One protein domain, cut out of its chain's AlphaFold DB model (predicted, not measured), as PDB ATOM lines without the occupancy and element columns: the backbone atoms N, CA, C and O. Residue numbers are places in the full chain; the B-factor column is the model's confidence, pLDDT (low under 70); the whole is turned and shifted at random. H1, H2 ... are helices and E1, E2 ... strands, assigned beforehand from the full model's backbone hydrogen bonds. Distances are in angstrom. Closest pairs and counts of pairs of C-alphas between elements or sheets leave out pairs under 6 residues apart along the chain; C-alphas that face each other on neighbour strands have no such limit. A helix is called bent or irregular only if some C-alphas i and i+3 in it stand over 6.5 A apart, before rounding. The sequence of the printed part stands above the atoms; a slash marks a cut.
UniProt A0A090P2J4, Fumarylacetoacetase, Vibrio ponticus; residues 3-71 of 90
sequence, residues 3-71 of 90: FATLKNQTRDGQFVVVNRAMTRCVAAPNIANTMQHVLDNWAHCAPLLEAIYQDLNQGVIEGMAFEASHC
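Overview. This is residues 3 to 71 of the 90 residues of the protein "Fumarylacetoacetase" of Vibrio ponticus (UniProt A0A090P2J4). A small twisted three-stranded sheet has a long helix, H2, slanting over one face and a short one, H1, standing on that face; residues 64 to 65 pair with E3. The 69 printed residues, mixed in class, run E1, E2, E3, H1, H2, the strands an antiparallel meander, each beside the one before. It is compact, with radius of gyration of the C-alphas 11.5 A, spanning 28 by 28 by 16 A.

Along the chain. E1, residues 3 to 6, 9.8 A, begins at C-alpha 3 (187.891, 195.983, 81.410). E2 is residues 14 to 18, 12.3 A; E3, 24 to 27, 10.5 A; H1, 35 to 40, 8.8 A. H2, residues 42 to 58, 23.3 A, ends at C-alpha 58 (199.426, 208.290, 80.480) and is only just irregular: C-alphas 44 and 47 are 6.8 A apart.

Arrangement. Within hydrogen-bond range are N 4 and O 16, 2.9 A, in hairpin E1 and E2, and N 17 and O 26, 2.8 A, in hairpin E2 and E3. H1 stands up from the sheet over E2; their closest C-alphas, Phe 15 and Met 35, are 5.6 A apart. H2 runs slantwise, 42 degrees to E2 on the local plane; their closest C-alphas are Val 17 and Tyr 53, 6.5 A. Every O i to N i+4 pair is within range in H1, 11 of 13 in H2.

Size, cuts and confidence. The farthest C-alphas, Arg 11 and Gln 58, are 32.0 A apart. The printed part has no cut; residues 67 to 71 have pLDDT under 70.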
ATOM      1  N   PHE A   3     187.378 197.348  81.430       89.06
ATOM      2  CA  PHE A   3     187.891 195.983  81.410       89.06
ATOM      3  C   PHE A   3     187.293 195.236  80.230       89.06
ATOM      4  O   PHE A   3     186.152 195.497  79.842       89.06
ATOM      5  N   ALA A   4     188.061 194.313  79.675       85.88
ATOM      6  CA  ALA A   4     187.599 193.399  78.651       85.88
ATOM      7  C   ALA A   4     188.187 192.012  78.904       85.88
ATOM      8  O   ALA A   4     189.215 191.860  79.564       85.88
ATOM      9  N   THR A   5     187.535 191.005  78.341       84.50
ATOM     10  CA  THR A   5     188.075 189.652  78.279       84.50
ATOM     11  C   THR A   5     188.382 189.354  76.823       84.50
ATOM     12  O   THR A   5     187.476 189.337  75.989       84.50
ATOM     13  N   LEU A   6     189.656 189.146  76.508       82.50
ATOM     14  CA  LEU A   6     190.058 188.684  75.187       82.50
ATOM     15  C   LEU A   6     189.843 187.176  75.102       82.50
ATOM     16  O   LEU A   6     190.148 186.440  76.043       82.50
ATOM     17  N   LYS A   7     189.325 186.707  73.966       74.00
ATOM     18  CA  LYS A   7     189.286 185.273  73.696       74.00
ATOM     19  C   LYS A   7     190.717 184.775  73.534       74.00
ATOM     20  O   LYS A   7     191.478 185.308  72.734       74.00
ATOM     21  N   ASN A   8     191.058 183.751  74.300       73.75
ATOM     22  CA  ASN A   8     192.302 183.010  74.164       73.75
ATOM     23  C   ASN A   8     191.958 181.519  73.989       73.75
ATOM     24  O   ASN A   8     190.786 181.147  73.988       73.75
ATOM     25  N   GLN A   9     192.960 180.650  73.878       72.56
ATOM     26  CA  GLN A   9     192.800 179.191  73.825       72.56
ATOM     27  C   GLN A   9     192.209 178.589  75.119       72.56
ATOM     28  O   GLN A   9     192.008 177.379  75.207       72.56
ATOM     29  N   THR A  10     191.929 179.414  76.131       72.44
ATOM     30  CA  THR A  10     191.326 179.035  77.410       72.44
ATOM     31  C   THR A  10     189.820 179.313  77.426       72.44
ATOM     32  O   THR A  10     189.332 180.269  76.823       72.44
ATOM     33  N   ARG A  11     189.069 178.493  78.170       75.19
ATOM     34  CA  ARG A  11     187.605 178.607  78.309       75.19
ATOM     35  C   ARG A  11     187.153 179.955  78.884       75.19
ATOM     36  O   ARG A  11     186.142 180.490  78.443       75.19
ATOM     37  N   ASP A  12     187.891 180.479  79.855       74.00
ATOM     38  CA  ASP A  12     187.564 181.720  80.570       74.00
ATOM     39  C   ASP A  12     188.097 182.985  79.878       74.00
ATOM     40  O   ASP A  12     187.770 184.103  80.281       74.00
ATOM     41  N   GLY A  13     188.894 182.824  78.816       83.69
ATOM     42  CA  GLY A  13     189.586 183.921  78.148       83.69
ATOM     43  C   GLY A  13     190.679 184.550  79.013       83.69
ATOM     44  O   GLY A  13     191.141 183.972  79.998       83.69
ATOM     45  N   GLN A  14     191.124 185.737  78.609       86.44
ATOM     46  CA  GLN A  14     192.182 186.493  79.268       86.44
ATOM     47  C   GLN A  14     191.670 187.866  79.691       86.44
ATOM     48  O   GLN A  14     191.207 188.649  78.859       86.44
ATOM     49  N   PHE A  15     191.779 188.164  80.984       89.00
ATOM     50  CA  PHE A  15     191.419 189.467  81.528       89.00
ATOM     51  C   PHE A  15     192.419 190.548  81.094       89.00
ATOM     52  O   PHE A  15     193.633 190.398  81.257       89.00
ATOM     53  N   VAL A  16     191.899 191.655  80.559       89.56
ATOM     54  CA  VAL A  16     192.690 192.820  80.163       89.56
ATOM     55  C   VAL A  16     192.041 194.127  80.617       89.56
ATOM     56  O   VAL A  16     190.818 194.293  80.613       89.56
ATOM     57  N   VAL A  17     192.880 195.094  80.976       91.00
ATOM     58  CA  VAL A  17     192.487 196.475  81.256       91.00
ATOM     59  C   VAL A  17     192.592 197.268  79.962       91.00
ATOM     60  O   VAL A  17     193.611 197.207  79.281       91.00
ATOM     61  N   VAL A  18     191.547 198.010  79.611       90.44
ATOM     62  CA  VAL A  18     191.473 198.786  78.367       90.44
ATOM     63  C   VAL A  18     191.564 200.272  78.690       90.44
ATOM     64  O   VAL A  18     190.988 200.743  79.676       90.44
ATOM     65  N   ASN A  19     192.279 201.033  77.860       89.94
ATOM     66  CA  ASN A  19     192.395 202.479  78.015       89.94
ATOM     67  C   ASN A  19     191.059 203.196  77.742       89.94
ATOM     68  O   ASN A  19     190.101 202.635  77.197       89.94
ATOM     69  N   ARG A  20     190.975 204.485  78.099       87.94
ATOM     70  CA  ARG A  20     189.748 205.274  77.901       87.94
ATOM     71  C   ARG A  20     189.338 205.331  76.427       87.94
ATOM     72  O   ARG A  20     188.142 205.220  76.137       87.94
ATOM     73  N   ALA A  21     190.324 205.467  75.539       84.19
ATOM     74  CA  ALA A  21     190.156 205.581  74.093       84.19
ATOM     75  C   ALA A  21     189.780 204.262  73.393       84.19
ATOM     76  O   ALA A  21     189.412 204.302  72.226       84.19
ATOM     77  N   MET A  22     189.824 203.117  74.086       83.25
ATOM     78  CA  MET A  22     189.594 201.781  73.511       83.25
ATOM     79  C   MET A  22     190.500 201.483  72.311       83.25
ATOM     80  O   MET A  22     190.076 200.888  71.330       83.25
ATOM     81  N   THR A  23     191.751 201.923  72.397       84.75
ATOM     82  CA  THR A  23     192.789 201.697  71.382       84.75
ATOM     83  C   THR A  23     193.905 200.796  71.887       84.75
ATOM     84  O   THR A  23     194.621 200.187  71.096       84.75
ATOM     85  N   ARG A  24     194.071 200.704  73.211       89.19
ATOM     86  CA  ARG A  24     195.115 199.908  73.855       89.19
ATOM     87  C   ARG A  24     194.562 199.132  75.034       89.19
ATOM     88  O   ARG A  24     193.716 199.637  75.773       89.19
ATOM     89  N   CYS A  25     195.081 197.930  75.226       90.50
ATOM     90  CA  CYS A  25     194.786 197.087  76.370       90.50
ATOM     91  C   CYS A  25     196.062 196.488  76.958       90.50
ATOM     92  O   CYS A  25     197.070 196.326  76.277       90.50
ATOM     93  N   VAL A  26     196.024 196.152  78.240       91.12
ATOM     94  CA  VAL A  26     197.134 195.499  78.928       91.12
ATOM     95  C   VAL A  26     196.603 194.344  79.760       91.12
ATOM     96  O   VAL A  26     195.587 194.462  80.447       91.12
ATOM     97  N   ALA A  27     197.268 193.200  79.661       89.06
ATOM     98  CA  ALA A  27     196.963 192.047  80.491       89.06
ATOM     99  C   ALA A  27     197.675 192.182  81.837       89.06
ATOM    100  O   ALA A  27     198.842 192.565  81.880       89.06
ATOM    101  N   ALA A  28     196.987 191.829  82.920       87.19
ATOM    102  CA  ALA A  28     197.541 191.882  84.271       87.19
ATOM    103  C   ALA A  28     197.478 190.507  84.967       87.19
ATOM    104  O   ALA A  28     196.851 190.393  86.021       87.19
ATOM    105  N   PRO A  29     198.130 189.460  84.412       84.38
ATOM    106  CA  PRO A  29     198.079 188.107  84.979       84.38
ATOM    107  C   PRO A  29     198.654 188.038  86.403       84.38
ATOM    108  O   PRO A  29     198.235 187.212  87.201       84.38
ATOM    109  N   ASN A  30     199.558 188.955  86.767       83.94
ATOM    110  CA  ASN A  30     200.094 189.039  88.129       83.94
ATOM    111  C   ASN A  30     199.059 189.495  89.173       83.94
ATOM    112  O   ASN A  30     199.272 189.269  90.359       83.94
ATOM    113  N   ILE A  31     197.976 190.159  88.753       86.62
ATOM    114  CA  ILE A  31     196.892 190.591  89.647       86.62
ATOM    115  C   ILE A  31     195.741 189.597  89.568       86.62
ATOM    116  O   ILE A  31     195.243 189.142  90.592       86.62
ATOM    117  N   ALA A  32     195.293 189.294  88.350       83.81
ATOM    118  CA  ALA A  32     194.189 188.383  88.125       83.81
ATOM    119  C   ALA A  32     194.233 187.799  86.714       83.81
ATOM    120  O   ALA A  32     194.384 188.514  85.721       83.81
ATOM    121  N   ASN A  33     194.007 186.491  86.626       83.06
ATOM    122  CA  ASN A  33     193.985 185.777  85.349       83.06
ATOM    123  C   ASN A  33     192.623 185.868  84.648       83.06
ATOM    124  O   ASN A  33     192.553 185.860  83.419       83.06
ATOM    125  N   THR A  34     191.537 185.962  85.421       85.88
ATOM    126  CA  THR A  34     190.161 185.965  84.913       85.88
ATOM    127  C   THR A  34     189.353 187.100  85.528       85.88
ATOM    128  O   THR A  34     189.601 187.528  86.655       85.88
ATOM    129  N   MET A  35     188.327 187.564  84.807       85.25
ATOM    130  CA  MET A  35     187.414 188.589  85.321       85.25
ATOM    131  C   MET A  35     186.676 188.126  86.584       85.25
ATOM    132  O   MET A  35     186.370 188.929  87.457       85.25
ATOM    133  N   GLN A  36     186.435 186.822  86.708       84.12
ATOM    134  CA  GLN A  36     185.787 186.242  87.879       84.12
ATOM    135  C   GLN A  36     186.659 186.381  89.137       84.12
ATOM    136  O   GLN A  36     186.148 186.768  90.182       84.12
ATOM    137  N   HIS A  37     187.978 186.186  89.019       86.94
ATOM    138  CA  HIS A  37     188.921 186.395  90.124       86.94
ATOM    139  C   HIS A  37     188.973 187.862  90.580       86.94
ATOM    140  O   HIS A  37     189.030 188.137  91.776       86.94
ATOM    141  N   VAL A  38     188.904 188.805  89.632       88.12
ATOM    142  CA  VAL A  38     188.851 190.249  89.927       88.12
ATOM    143  C   VAL A  38     187.598 190.612  90.715       88.12
ATOM    144  O   VAL A  38     187.673 191.436  91.618       88.12
ATOM    145  N   LEU A  39     186.450 190.023  90.372       86.56
ATOM    146  CA  LEU A  39     185.193 190.279  91.077       86.56
ATOM    147  C   LEU A  39     185.204 189.689  92.491       86.56
ATOM    148  O   LEU A  39     184.741 190.346  93.417       86.56
ATOM    149  N   ASP A  40     185.767 188.492  92.653       89.12
ATOM    150  CA  ASP A  40     185.912 187.828  93.952       89.12
ATOM    151  C   ASP A  40     186.841 188.612  94.900       89.12
ATOM    152  O   ASP A  40     186.514 188.831  96.063       89.12
ATOM    153  N   ASN A  41     187.957 189.135  94.378       90.38
ATOM    154  CA  ASN A  41     188.990 189.835  95.155       90.38
ATOM    155  C   ASN A  41     189.026 191.348  94.883       90.38
ATOM    156  O   ASN A  41     190.074 191.992  94.993       90.38
ATOM    157  N   TRP A  42     187.876 191.941  94.544       88.88
ATOM    158  CA  TRP A  42     187.789 193.326  94.064       88.88
ATOM    159  C   TRP A  42     188.459 194.339  94.996       88.88
ATOM    160  O   TRP A  42     189.182 195.213  94.527       88.88
ATOM    161  N   ALA A  43     188.284 194.196  96.312       91.62
ATOM    162  CA  ALA A  43     188.865 195.110  97.298       91.62
ATOM    163  C   ALA A  43     190.403 195.192  97.221       91.62
ATOM    164  O   ALA A  43     190.975 196.252  97.463       91.62
ATOM    165  N   HIS A  44     191.065 194.095  96.844       91.25
ATOM    166  CA  HIS A  44     192.519 194.027  96.698       91.25
ATOM    167  C   HIS A  44     192.971 194.378  95.275       91.25
ATOM    168  O   HIS A  44     193.978 195.061  95.093       91.25
ATOM    169  N   CYS A  45     192.221 193.945  94.257       92.19
ATOM    170  CA  CYS A  45     192.578 194.169  92.857       92.19
ATOM    171  C   CYS A  45     192.312 195.609  92.395       92.19
ATOM    172  O   CYS A  45     193.085 196.136  91.598       92.19
ATOM    173  N   ALA A  46     191.251 196.259  92.881       90.50
ATOM    174  CA  ALA A  46     190.823 197.584  92.431       90.50
ATOM    175  C   ALA A  46     191.935 198.656  92.445       90.50
ATOM    176  O   ALA A  46     192.150 199.257  91.390       90.50
ATOM    177  N   PRO A  47     192.682 198.887  93.546       92.50
ATOM    178  CA  PRO A  47     193.727 199.916  93.558       92.50
ATOM    179  C   PRO A  47     194.888 199.596  92.604       92.50
ATOM    180  O   PRO A  47     195.434 200.492  91.964       92.50
ATOM    181  N   LEU A  48     195.241 198.315  92.455       91.19
ATOM    182  CA  LEU A  48     196.308 197.879  91.548       91.19
ATOM    183  C   LEU A  48     195.900 198.057  90.079       91.19
ATOM    184  O   LEU A  48     196.679 198.536  89.256       91.19
ATOM    185  N   LEU A  49     194.656 197.702  89.750       90.50
ATOM    186  CA  LEU A  49     194.092 197.876  88.413       90.50
ATOM    187  C   LEU A  49     193.894 199.354  88.065       90.50
ATOM    188  O   LEU A  49     194.040 199.725  86.899       90.50
ATOM    189  N   GLU A  50     193.595 200.199  89.052       91.69
ATOM    190  CA  GLU A  50     193.490 201.644  88.858       91.69
ATOM    191  C   GLU A  50     194.833 202.262  88.490       91.69
ATOM    192  O   GLU A  50     194.898 203.018  87.519       91.69
ATOM    193  N   ALA A  51     195.902 201.884  89.194       91.94
ATOM    194  CA  ALA A  51     197.253 202.324  88.871       91.94
ATOM    195  C   ALA A  51     197.632 201.935  87.432       91.94
ATOM    196  O   ALA A  51     198.003 202.800  86.642       91.94
ATOM    197  N   ILE A  52     197.427 200.668  87.049       91.00
ATOM    198  CA  ILE A  52     197.675 200.191  85.675       91.00
ATOM    199  C   ILE A  52     196.829 200.962  84.659       91.00
ATOM    200  O   ILE A  52     197.318 201.357  83.605       91.00
ATOM    201  N   TYR A  53     195.551 201.199  84.950       91.69
ATOM    202  CA  TYR A  53     194.684 201.956  84.056       91.69
ATOM    203  C   TYR A  53     195.172 203.398  83.874       91.69
ATOM    204  O   TYR A  53     195.136 203.915  82.758       91.69
ATOM    205  N   GLN A  54     195.611 204.066  84.940       92.12
ATOM    206  CA  GLN A  54     196.161 205.418  84.847       92.12
ATOM    207  C   GLN A  54     197.452 205.438  84.031       92.12
ATOM    208  O   GLN A  54     197.579 206.262  83.129       92.12
ATOM    209  N   ASP A  55     198.350 204.498  84.298       91.12
ATOM    210  CA  ASP A  55     199.633 204.347  83.620       91.12
ATOM    211  C   ASP A  55     199.450 204.087  82.109       91.12
ATOM    212  O   ASP A  55     200.046 204.761  81.264       91.12
ATOM    213  N   LEU A  56     198.484 203.229  81.753       90.31
ATOM    214  CA  LEU A  56     198.098 202.952  80.365       90.31
ATOM    215  C   LEU A  56     197.527 204.187  79.655       90.31
ATOM    216  O   LEU A  56     197.744 204.372  78.457       90.31
ATOM    217  N   ASN A  57     196.765 205.025  80.366       88.62
ATOM    218  CA  ASN A  57     196.222 206.260  79.795       88.62
ATOM    219  C   ASN A  57     197.279 207.365  79.677       88.62
ATOM    220  O   ASN A  57     197.172 208.191  78.774       88.62
ATOM    221  N   GLN A  58     198.279 207.380  80.559       90.31
ATOM    222  CA  GLN A  58     199.426 208.290  80.480       90.31
ATOM    223  C   GLN A  58     200.446 207.846  79.421       90.31
ATOM    224  O   GLN A  58     201.290 208.641  79.018       90.31
ATOM    225  N   GLY A  59     200.341 206.604  78.934       86.31
ATOM    226  CA  GLY A  59     201.262 206.035  77.954       86.31
ATOM    227  C   GLY A  59     202.601 205.616  78.560       86.31
ATOM    228  O   GLY A  59     203.577 205.514  77.823       86.31
ATOM    229  N   VAL A  60     202.644 205.400  79.877       88.44
ATOM    230  CA  VAL A  60     203.845 204.960  80.600       88.44
ATOM    231  C   VAL A  60     204.091 203.463  80.357       88.44
ATOM    232  O   VAL A  60     205.216 203.076  80.044       88.44
ATOM    233  N   ILE A  61     203.041 202.639  80.371       87.12
ATOM    234  CA  ILE A  61     203.075 201.246  79.903       87.12
ATOM    235  C   ILE A  61     202.672 201.113  78.435       87.12
ATOM    236  O   ILE A  61     201.632 201.606  77.977       87.12
ATOM    237  N   GLU A  62     203.471 200.344  77.699       79.06
ATOM    238  CA  GLU A  62     203.125 199.880  76.362       79.06
ATOM    239  C   GLU A  62     202.061 198.779  76.450       79.06
ATOM    240  O   GLU A  62     202.321 197.635  76.817       79.06
ATOM    241  N   GLY A  63     200.821 199.151  76.133       82.88
ATOM    242  CA  GLY A  63     199.725 198.208  75.942       82.88
ATOM    243  C   GLY A  63     199.729 197.590  74.546       82.88
ATOM    244  O   GLY A  63     200.198 198.187  73.576       82.88
ATOM    245  N   MET A  64     199.118 196.417  74.432       84.56
ATOM    246  CA  MET A  64     198.778 195.808  73.152       84.56
ATOM    247  C   MET A  64     197.713 196.645  72.439       84.56
ATOM    248  O   MET A  64     196.863 197.270  73.080       84.56
ATOM    249  N   ALA A  65     197.751 196.658  71.105       82.38
ATOM    250  CA  ALA A  65     196.685 197.255  70.311       82.38
ATOM    251  C   ALA A  65     195.368 196.531  70.621       82.38
ATOM    252  O   ALA A  65     195.250 195.318  70.449       82.38
ATOM    253  N   PHE A  66     194.388 197.279  71.123       78.75
ATOM    254  CA  PHE A  66     193.055 196.750  71.353       78.75
ATOM    255  C   PHE A  66     192.267 196.892  70.057       78.75
ATOM    256  O   PHE A  66     191.762 197.968  69.741       78.75
ATOM    257  N   GLU A  67     192.174 195.806  69.300       67.06
ATOM    258  CA  GLU A  67     191.282 195.752  68.150       67.06
ATOM    259  C   GLU A  67     189.907 195.265  68.594       67.06
ATOM    260  O   GLU A  67     189.692 194.079  68.837       67.06
ATOM    261  N   ALA A  68     188.941 196.185  68.641       58.28
ATOM    262  CA  ALA A  68     187.536 195.842  68.851       58.28
ATOM    263  C   ALA A  68     186.996 194.887  67.763       58.28
ATOM    264  O   ALA A  68     185.989 194.230  67.983       58.28
ATOM    265  N   SER A  69     187.681 194.758  66.621       56.72
ATOM    266  CA  SER A  69     187.390 193.769  65.573       56.72
ATOM    267  C   SER A  69     187.750 192.326  65.965       56.72
ATOM    268  O   SER A  69     187.180 191.388  65.416       56.72
ATOM    269  N   HIS A  70     188.668 192.134  66.922       51.41
ATOM    270  CA  HIS A  70     188.913 190.847  67.591       51.41
ATOM    271  C   HIS A  70     187.987 190.629  68.800       51.41
ATOM    272  O   HIS A  70     187.935 189.522  69.343       51.41
ATOM    273  N   CYS A  71     187.225 191.646  69.223       44.28
ATOM    274  CA  CYS A  71     186.056 191.403  70.056       44.28
ATOM    275  C   CYS A  71     184.969 190.810  69.166       44.28
ATOM    276  O   CYS A  71     184.545 191.412  68.183       44.28
TER     277      CYS A  71